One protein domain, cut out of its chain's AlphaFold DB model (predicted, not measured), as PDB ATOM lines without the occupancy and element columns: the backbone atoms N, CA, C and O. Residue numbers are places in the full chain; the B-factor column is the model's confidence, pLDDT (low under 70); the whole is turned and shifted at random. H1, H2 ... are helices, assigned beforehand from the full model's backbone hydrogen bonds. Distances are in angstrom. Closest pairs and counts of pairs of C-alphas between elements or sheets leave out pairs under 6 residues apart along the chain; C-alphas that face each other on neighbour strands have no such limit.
ATOM      1  N   ARG A  88       2.582 -35.255   0.516       97.88
ATOM      2  CA  ARG A  88       3.150 -34.058   1.150       97.88
ATOM      3  C   ARG A  88       4.527 -34.340   1.738       97.88
ATOM      4  O   ARG A  88       5.438 -33.561   1.493       97.88
ATOM      5  N   ASP A  89       4.701 -35.432   2.473       97.81
ATOM      6  CA  ASP A  89       5.985 -35.782   3.092       97.81
ATOM      7  C   ASP A  89       7.070 -36.042   2.039       97.81
ATOM      8  O   ASP A  89       8.184 -35.527   2.157       97.81
ATOM      9  N   ARG A  90       6.726 -36.745   0.950       96.50
ATOM     10  CA  ARG A  90       7.619 -36.940  -0.202       96.50
ATOM     11  C   ARG A  90       8.038 -35.609  -0.833       96.50
ATOM     12  O   ARG A  90       9.218 -35.414  -1.124       96.50
ATOM     13  N   LEU A  91       7.091 -34.694  -1.052       96.81
ATOM     14  CA  LEU A  91       7.383 -33.374  -1.617       96.81
ATOM     15  C   LEU A  91       8.232 -32.528  -0.665       96.81
ATOM     16  O   LEU A  91       9.189 -31.903  -1.113       96.81
ATOM     17  N   THR A  92       7.955 -32.555   0.639       96.88
ATOM     18  CA  THR A  92       8.770 -31.870   1.652       96.88
ATOM     19  C   THR A  92      10.210 -32.379   1.651       96.88
ATOM     20  O   THR A  92      11.139 -31.570   1.642       96.88
ATOM     21  N   ALA A  93      10.418 -33.698   1.588       94.75
ATOM     22  CA  ALA A  93      11.756 -34.278   1.474       94.75
ATOM     23  C   ALA A  93      12.465 -33.811   0.191       94.75
ATOM     24  O   ALA A  93      13.620 -33.384   0.231       94.75
ATOM     25  N   ARG A  94      11.750 -33.789  -0.941       95.69
ATOM     26  CA  ARG A  94      12.302 -33.302  -2.208       95.69
ATOM     27  C   ARG A  94      12.637 -31.808  -2.175       95.69
ATOM     28  O   ARG A  94      13.657 -31.403  -2.725       95.69
ATOM     29  N   ILE A  95      11.815 -30.984  -1.526       95.56
ATOM     30  CA  ILE A  95      12.092 -29.555  -1.328       95.56
ATOM     31  C   ILE A  95      13.367 -29.373  -0.505       95.56
ATOM     32  O   ILE A  95      14.191 -28.530  -0.859       95.56
ATOM     33  N   ALA A  96      13.561 -30.167   0.551       91.81
ATOM     34  CA  ALA A  96      14.785 -30.123   1.343       91.81
ATOM     35  C   ALA A  96      16.017 -30.455   0.482       91.81
ATOM     36  O   ALA A  96      16.971 -29.680   0.458       91.81
ATOM     37  N   GLU A  97      15.969 -31.533  -0.310       92.12
ATOM     38  CA  GLU A  97      17.032 -31.883  -1.267       92.12
ATOM     39  C   GLU A  97      17.348 -30.753  -2.253       92.12
ATOM     40  O   GLU A  97      18.512 -30.391  -2.432       92.12
ATOM     41  N   LEU A  98      16.318 -30.183  -2.884       94.94
ATOM     42  CA  LEU A  98      16.479 -29.122  -3.878       94.94
ATOM     43  C   LEU A  98      17.002 -27.827  -3.254       94.94
ATOM     44  O   LEU A  98      17.833 -27.149  -3.856       94.94
ATOM     45  N   THR A  99      16.565 -27.499  -2.039       93.38
ATOM     46  CA  THR A  99      17.041 -26.324  -1.297       93.38
ATOM     47  C   THR A  99      18.528 -26.450  -0.987       93.38
ATOM     48  O   THR A  99      19.275 -25.492  -1.181       93.38
ATOM     49  N   ARG A 100      18.978 -27.640  -0.576       89.31
ATOM     50  CA  ARG A 100      20.403 -27.921  -0.355       89.31
ATOM     51  C   ARG A 100      21.211 -27.832  -1.636       89.31
ATOM     52  O   ARG A 100      22.248 -27.181  -1.650       89.31
ATOM     53  N   ALA A 101      20.728 -28.455  -2.710       92.19
ATOM     54  CA  ALA A 101      21.394 -28.395  -4.004       92.19
ATOM     55  C   ALA A 101      21.545 -26.942  -4.476       92.19
ATOM     56  O   ALA A 101      22.631 -26.544  -4.884       92.19
ATOM     57  N   ARG A 102      20.489 -26.129  -4.340       94.56
ATOM     58  CA  ARG A 102      20.548 -24.697  -4.646       94.56
ATOM     59  C   ARG A 102      21.581 -23.979  -3.782       94.56
ATOM     60  O   ARG A 102      22.406 -23.269  -4.326       94.56
ATOM     61  N   ALA A 103      21.587 -24.214  -2.470       91.75
ATOM     62  CA  ALA A 103      22.542 -23.582  -1.562       91.75
ATOM     63  C   ALA A 103      24.010 -23.888  -1.920       91.75
ATOM     64  O   ALA A 103      24.859 -23.001  -1.841       91.75
ATOM     65  N   VAL A 104      24.301 -25.122  -2.352       91.25
ATOM     66  CA  VAL A 104      25.620 -25.488  -2.892       91.25
ATOM     67  C   VAL A 104      25.925 -24.672  -4.143       91.25
ATOM     68  O   VAL A 104      26.980 -24.052  -4.217       91.25
ATOM     69  N   LEU A 105      25.015 -24.661  -5.122       94.12
ATOM     70  CA  LEU A 105      25.217 -23.959  -6.392       94.12
ATOM     71  C   LEU A 105      25.398 -22.448  -6.195       94.12
ATOM     72  O   LEU A 105      26.316 -21.882  -6.778       94.12
ATOM     73  N   ASP A 106      24.590 -21.830  -5.334       94.00
ATOM     74  CA  ASP A 106      24.692 -20.411  -4.982       94.00
ATOM     75  C   ASP A 106      26.079 -20.107  -4.391       94.00
ATOM     76  O   ASP A 106      26.769 -19.201  -4.852       94.00
ATOM     77  N   HIS A 107      26.564 -20.925  -3.447       92.06
ATOM     78  CA  HIS A 107      27.914 -20.754  -2.905       92.06
ATOM     79  C   HIS A 107      29.008 -20.919  -3.963       92.06
ATOM     80  O   HIS A 107      29.981 -20.173  -3.939       92.06
ATOM     81  N   MET A 108      28.881 -21.884  -4.879       92.75
ATOM     82  CA  MET A 108      29.887 -22.094  -5.927       92.75
ATOM     83  C   MET A 108      29.972 -20.913  -6.895       92.75
ATOM     84  O   MET A 108      31.050 -20.646  -7.416       92.75
ATOM     85  N   LEU A 109      28.861 -20.209  -7.125       94.00
ATOM     86  CA  LEU A 109      28.833 -18.997  -7.943       94.00
ATOM     87  C   LEU A 109      29.493 -17.806  -7.234       94.00
ATOM     88  O   LEU A 109      30.169 -17.015  -7.888       94.00
ATOM     89  N   ASP A 110      29.333 -17.705  -5.912       92.19
ATOM     90  CA  ASP A 110      29.872 -16.603  -5.106       92.19
ATOM     91  C   ASP A 110      31.297 -16.861  -4.577       92.19
ATOM     92  O   ASP A 110      31.946 -15.959  -4.041       92.19
ATOM     93  N   CYS A 111      31.799 -18.095  -4.679       92.38
ATOM     94  CA  CYS A 111      33.085 -18.477  -4.112       92.38
ATOM     95  C   CYS A 111      34.242 -17.791  -4.862       92.38
ATOM     96  O   CYS A 111      34.439 -18.043  -6.049       92.38
ATOM     97  N   PRO A 112      35.091 -16.997  -4.184       90.38
ATOM     98  CA  PRO A 112      36.183 -16.279  -4.840       90.38
ATOM     99  C   PRO A 112      37.420 -17.156  -5.112       90.38
ATOM    100  O   PRO A 112      38.458 -16.639  -5.519       90.38
ATOM    101  N   ARG A 113      37.375 -18.460  -4.802       93.62
ATOM    102  CA  ARG A 113      38.520 -19.373  -4.936       93.62
ATOM    103  C   ARG A 113      38.474 -20.089  -6.284       93.62
ATOM    104  O   ARG A 113      37.481 -20.739  -6.587       93.62
ATOM    105  N   ASP A 114      39.598 -20.110  -7.001       92.44
ATOM    106  CA  ASP A 114      39.757 -20.898  -8.239       92.44
ATOM    107  C   ASP A 114      39.533 -22.404  -8.023       92.44
ATOM    108  O   ASP A 114      39.156 -23.140  -8.935       92.44
ATOM    109  N   ARG A 115      39.776 -22.875  -6.795       91.94
ATOM    110  CA  ARG A 115      39.505 -24.242  -6.349       91.94
ATOM    111  C   ARG A 115      38.501 -24.211  -5.205       91.94
ATOM    112  O   ARG A 115      38.902 -24.005  -4.057       91.94
ATOM    113  N   PRO A 116      37.211 -24.469  -5.472       89.31
ATOM    114  CA  PRO A 116      36.194 -24.452  -4.427       89.31
ATOM    115  C   PRO A 116      36.468 -25.439  -3.289       89.31
ATOM    116  O   PRO A 116      36.147 -25.146  -2.148       89.31
ATOM    117  N   SER A 117      37.143 -26.564  -3.543       89.69
ATOM    118  CA  SER A 117      37.549 -27.516  -2.493       89.69
ATOM    119  C   SER A 117      38.518 -26.938  -1.453       89.69
ATOM    120  O   SER A 117      38.613 -27.477  -0.357       89.69
ATOM    121  N   GLU A 118      39.245 -25.870  -1.793       91.19
ATOM    122  CA  GLU A 118      40.154 -25.150  -0.888       91.19
ATOM    123  C   GLU A 118      39.450 -23.972  -0.178       91.19
ATOM    124  O   GLU A 118      40.054 -23.277   0.639       91.19
ATOM    125  N   CYS A 119      38.170 -23.718  -0.476       93.44
ATOM    126  CA  CYS A 119      37.347 -22.775   0.280       93.44
ATOM    127  C   CYS A 119      37.049 -23.343   1.671       93.44
ATOM    128  O   CYS A 119      36.687 -24.507   1.789       93.44
ATOM    129  N   GLU A 120      37.127 -22.515   2.714       90.38
ATOM    130  CA  GLU A 120      36.874 -22.923   4.104       90.38
ATOM    131  C   GLU A 120      35.514 -23.617   4.277       90.38
ATOM    132  O   GLU A 120      35.445 -24.722   4.813       90.38
ATOM    133  N   MET A 121      34.445 -23.017   3.746       88.50
ATOM    134  CA  MET A 121      33.091 -23.576   3.810       88.50
ATOM    135  C   MET A 121      32.981 -24.923   3.092       88.50
ATOM    136  O   MET A 121      32.568 -25.925   3.676       88.50
ATOM    137  N   THR A 122      33.378 -24.962   1.819       90.81
ATOM    138  CA  THR A 122      33.272 -26.176   0.997       90.81
ATOM    139  C   THR A 122      34.194 -27.282   1.515       90.81
ATOM    140  O   THR A 122      33.784 -28.437   1.592       90.81
ATOM    141  N   GLY A 123      35.421 -26.942   1.907       91.06
ATOM    142  CA  GLY A 123      36.392 -27.867   2.481       91.06
ATOM    143  C   GLY A 123      35.909 -28.474   3.797       91.06
ATOM    144  O   GLY A 123      36.016 -29.688   3.969       91.06
ATOM    145  N   THR A 124      35.303 -27.671   4.679       89.75
ATOM    146  CA  THR A 124      34.685 -28.159   5.927       89.75
ATOM    147  C   THR A 124      33.579 -29.165   5.626       89.75
ATOM    148  O   THR A 124      33.632 -30.293   6.114       89.75
ATOM    149  N   HIS A 125      32.648 -28.816   4.732       89.56
ATOM    150  CA  HIS A 125      31.561 -29.714   4.343       89.56
ATOM    151  C   HIS A 125      32.076 -31.020   3.706       89.56
ATOM    152  O   HIS A 125      31.574 -32.106   3.991       89.56
ATOM    153  N   ILE A 126      33.114 -30.956   2.860       91.12
ATOM    154  CA  ILE A 126      33.768 -32.156   2.310       91.12
ATOM    155  C   ILE A 126      34.362 -33.012   3.439       91.12
ATOM    156  O   ILE A 126      34.175 -34.230   3.439       91.12
ATOM    157  N   GLY A 127      35.047 -32.396   4.406       89.94
ATOM    158  CA  GLY A 127      35.630 -33.084   5.560       89.94
ATOM    159  C   GLY A 127      34.585 -33.813   6.408       89.94
ATOM    160  O   GLY A 127      34.763 -34.991   6.722       89.94
ATOM    161  N   GLU A 128      33.462 -33.158   6.707       89.31
ATOM    162  CA  GLU A 128      32.330 -33.751   7.435       89.31
ATOM    163  C   GLU A 128      31.745 -34.959   6.696       89.31
ATOM    164  O   GLU A 128      31.516 -36.015   7.295       89.31
ATOM    165  N   ARG A 129      31.578 -34.850   5.372       89.06
ATOM    166  CA  ARG A 129      31.117 -35.967   4.535       89.06
ATOM    167  C   ARG A 129      32.066 -37.159   4.587       89.06
ATOM    168  O   ARG A 129      31.603 -38.297   4.678       89.06
ATOM    169  N   VAL A 130      33.377 -36.920   4.531       91.62
ATOM    170  CA  VAL A 130      34.388 -37.984   4.643       91.62
ATOM    171  C   VAL A 130      34.317 -38.647   6.017       91.62
ATOM    172  O   VAL A 130      34.268 -39.876   6.098       91.62
ATOM    173  N   ALA A 131      34.251 -37.860   7.093       90.69
ATOM    174  CA  ALA A 131      34.168 -38.381   8.454       90.69
ATOM    175  C   ALA A 131      32.930 -39.270   8.653       90.69
ATOM    176  O   ALA A 131      33.041 -40.385   9.166       90.69
ATOM    177  N   ALA A 132      31.760 -38.827   8.193       89.75
ATOM    178  CA  ALA A 132      30.536 -39.610   8.314       89.75
ATOM    179  C   ALA A 132      30.570 -40.906   7.493       89.75
ATOM    180  O   ALA A 132      30.134 -41.951   7.976       89.75
ATOM    181  N   ALA A 133      31.137 -40.866   6.280       89.38
ATOM    182  CA  ALA A 133      31.290 -42.052   5.440       89.38
ATOM    183  C   ALA A 133      32.168 -43.119   6.113       89.38
ATOM    184  O   ALA A 133      31.813 -44.299   6.117       89.38
ATOM    185  N   LEU A 134      33.279 -42.706   6.731       94.12
ATOM    186  CA  LEU A 134      34.163 -43.606   7.479       94.12
ATOM    187  C   LEU A 134      33.483 -44.169   8.737       94.12
ATOM    188  O   LEU A 134      33.665 -45.342   9.064       94.12
ATOM    189  N   ASN A 135      32.653 -43.362   9.400       93.81
ATOM    190  CA  ASN A 135      31.963 -43.736  10.635       93.81
ATOM    191  C   ASN A 135      30.620 -44.455  10.413       93.81
ATOM    192  O   ASN A 135      30.003 -44.894  11.382       93.81
ATOM    193  N   ARG A 136      30.164 -44.604   9.158       88.12
ATOM    194  CA  ARG A 136      28.820 -45.105   8.796       88.12
ATOM    195  C   ARG A 136      27.689 -44.345   9.502       88.12
ATOM    196  O   ARG A 136      26.684 -44.936   9.894       88.12
TER     197      ARG A 136
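AT A GLANCE: This is residues 88 to 136 of the 147 residues of a protein of Gordonia soli NBRC 108243 (UniProt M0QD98). Two helices form a loose, flat, open V, with the short loop of residues 111 to 119 at its corner and the far ends of both arms sticking out. H1, the longer arm, runs in toward the corner, and H2 runs out from it. The printed part has 49 residues with two named helices, H1 then H2, and no named strand; its class is all helix. The radius of gyration of the C-alphas is 13.5 A, and the spans are 39 by 30 by 10 A.

HOW THE PARTS SIT: H1, residues 88 to 110, and H2, residues 120 to 135, are apart, with no C-alpha of the one within 8 A of the other. Residues 88 to 103 of H1 stand free, as do residues 128 to 136, of which 128 to 135 belong to H2. In H1 and H2 every O i to N i+4 pair is within hydrogen-bond range.

IN THESE COORDINATES: H1 measures 32.5 A from C-alpha 88 at (3.150, -34.058, 1.150) to C-alpha 110 at (29.872, -16.603, -5.106). H2 measures 22.4 A and ends at C-alpha 135, (31.963, -43.736, 10.635).

THE WHOLE: The C-alphas of Arg 88 and Asp 114, the two farthest apart, are 40.0 A apart. The printed part has no cut, and no printed residue is under 70 in pLDDT.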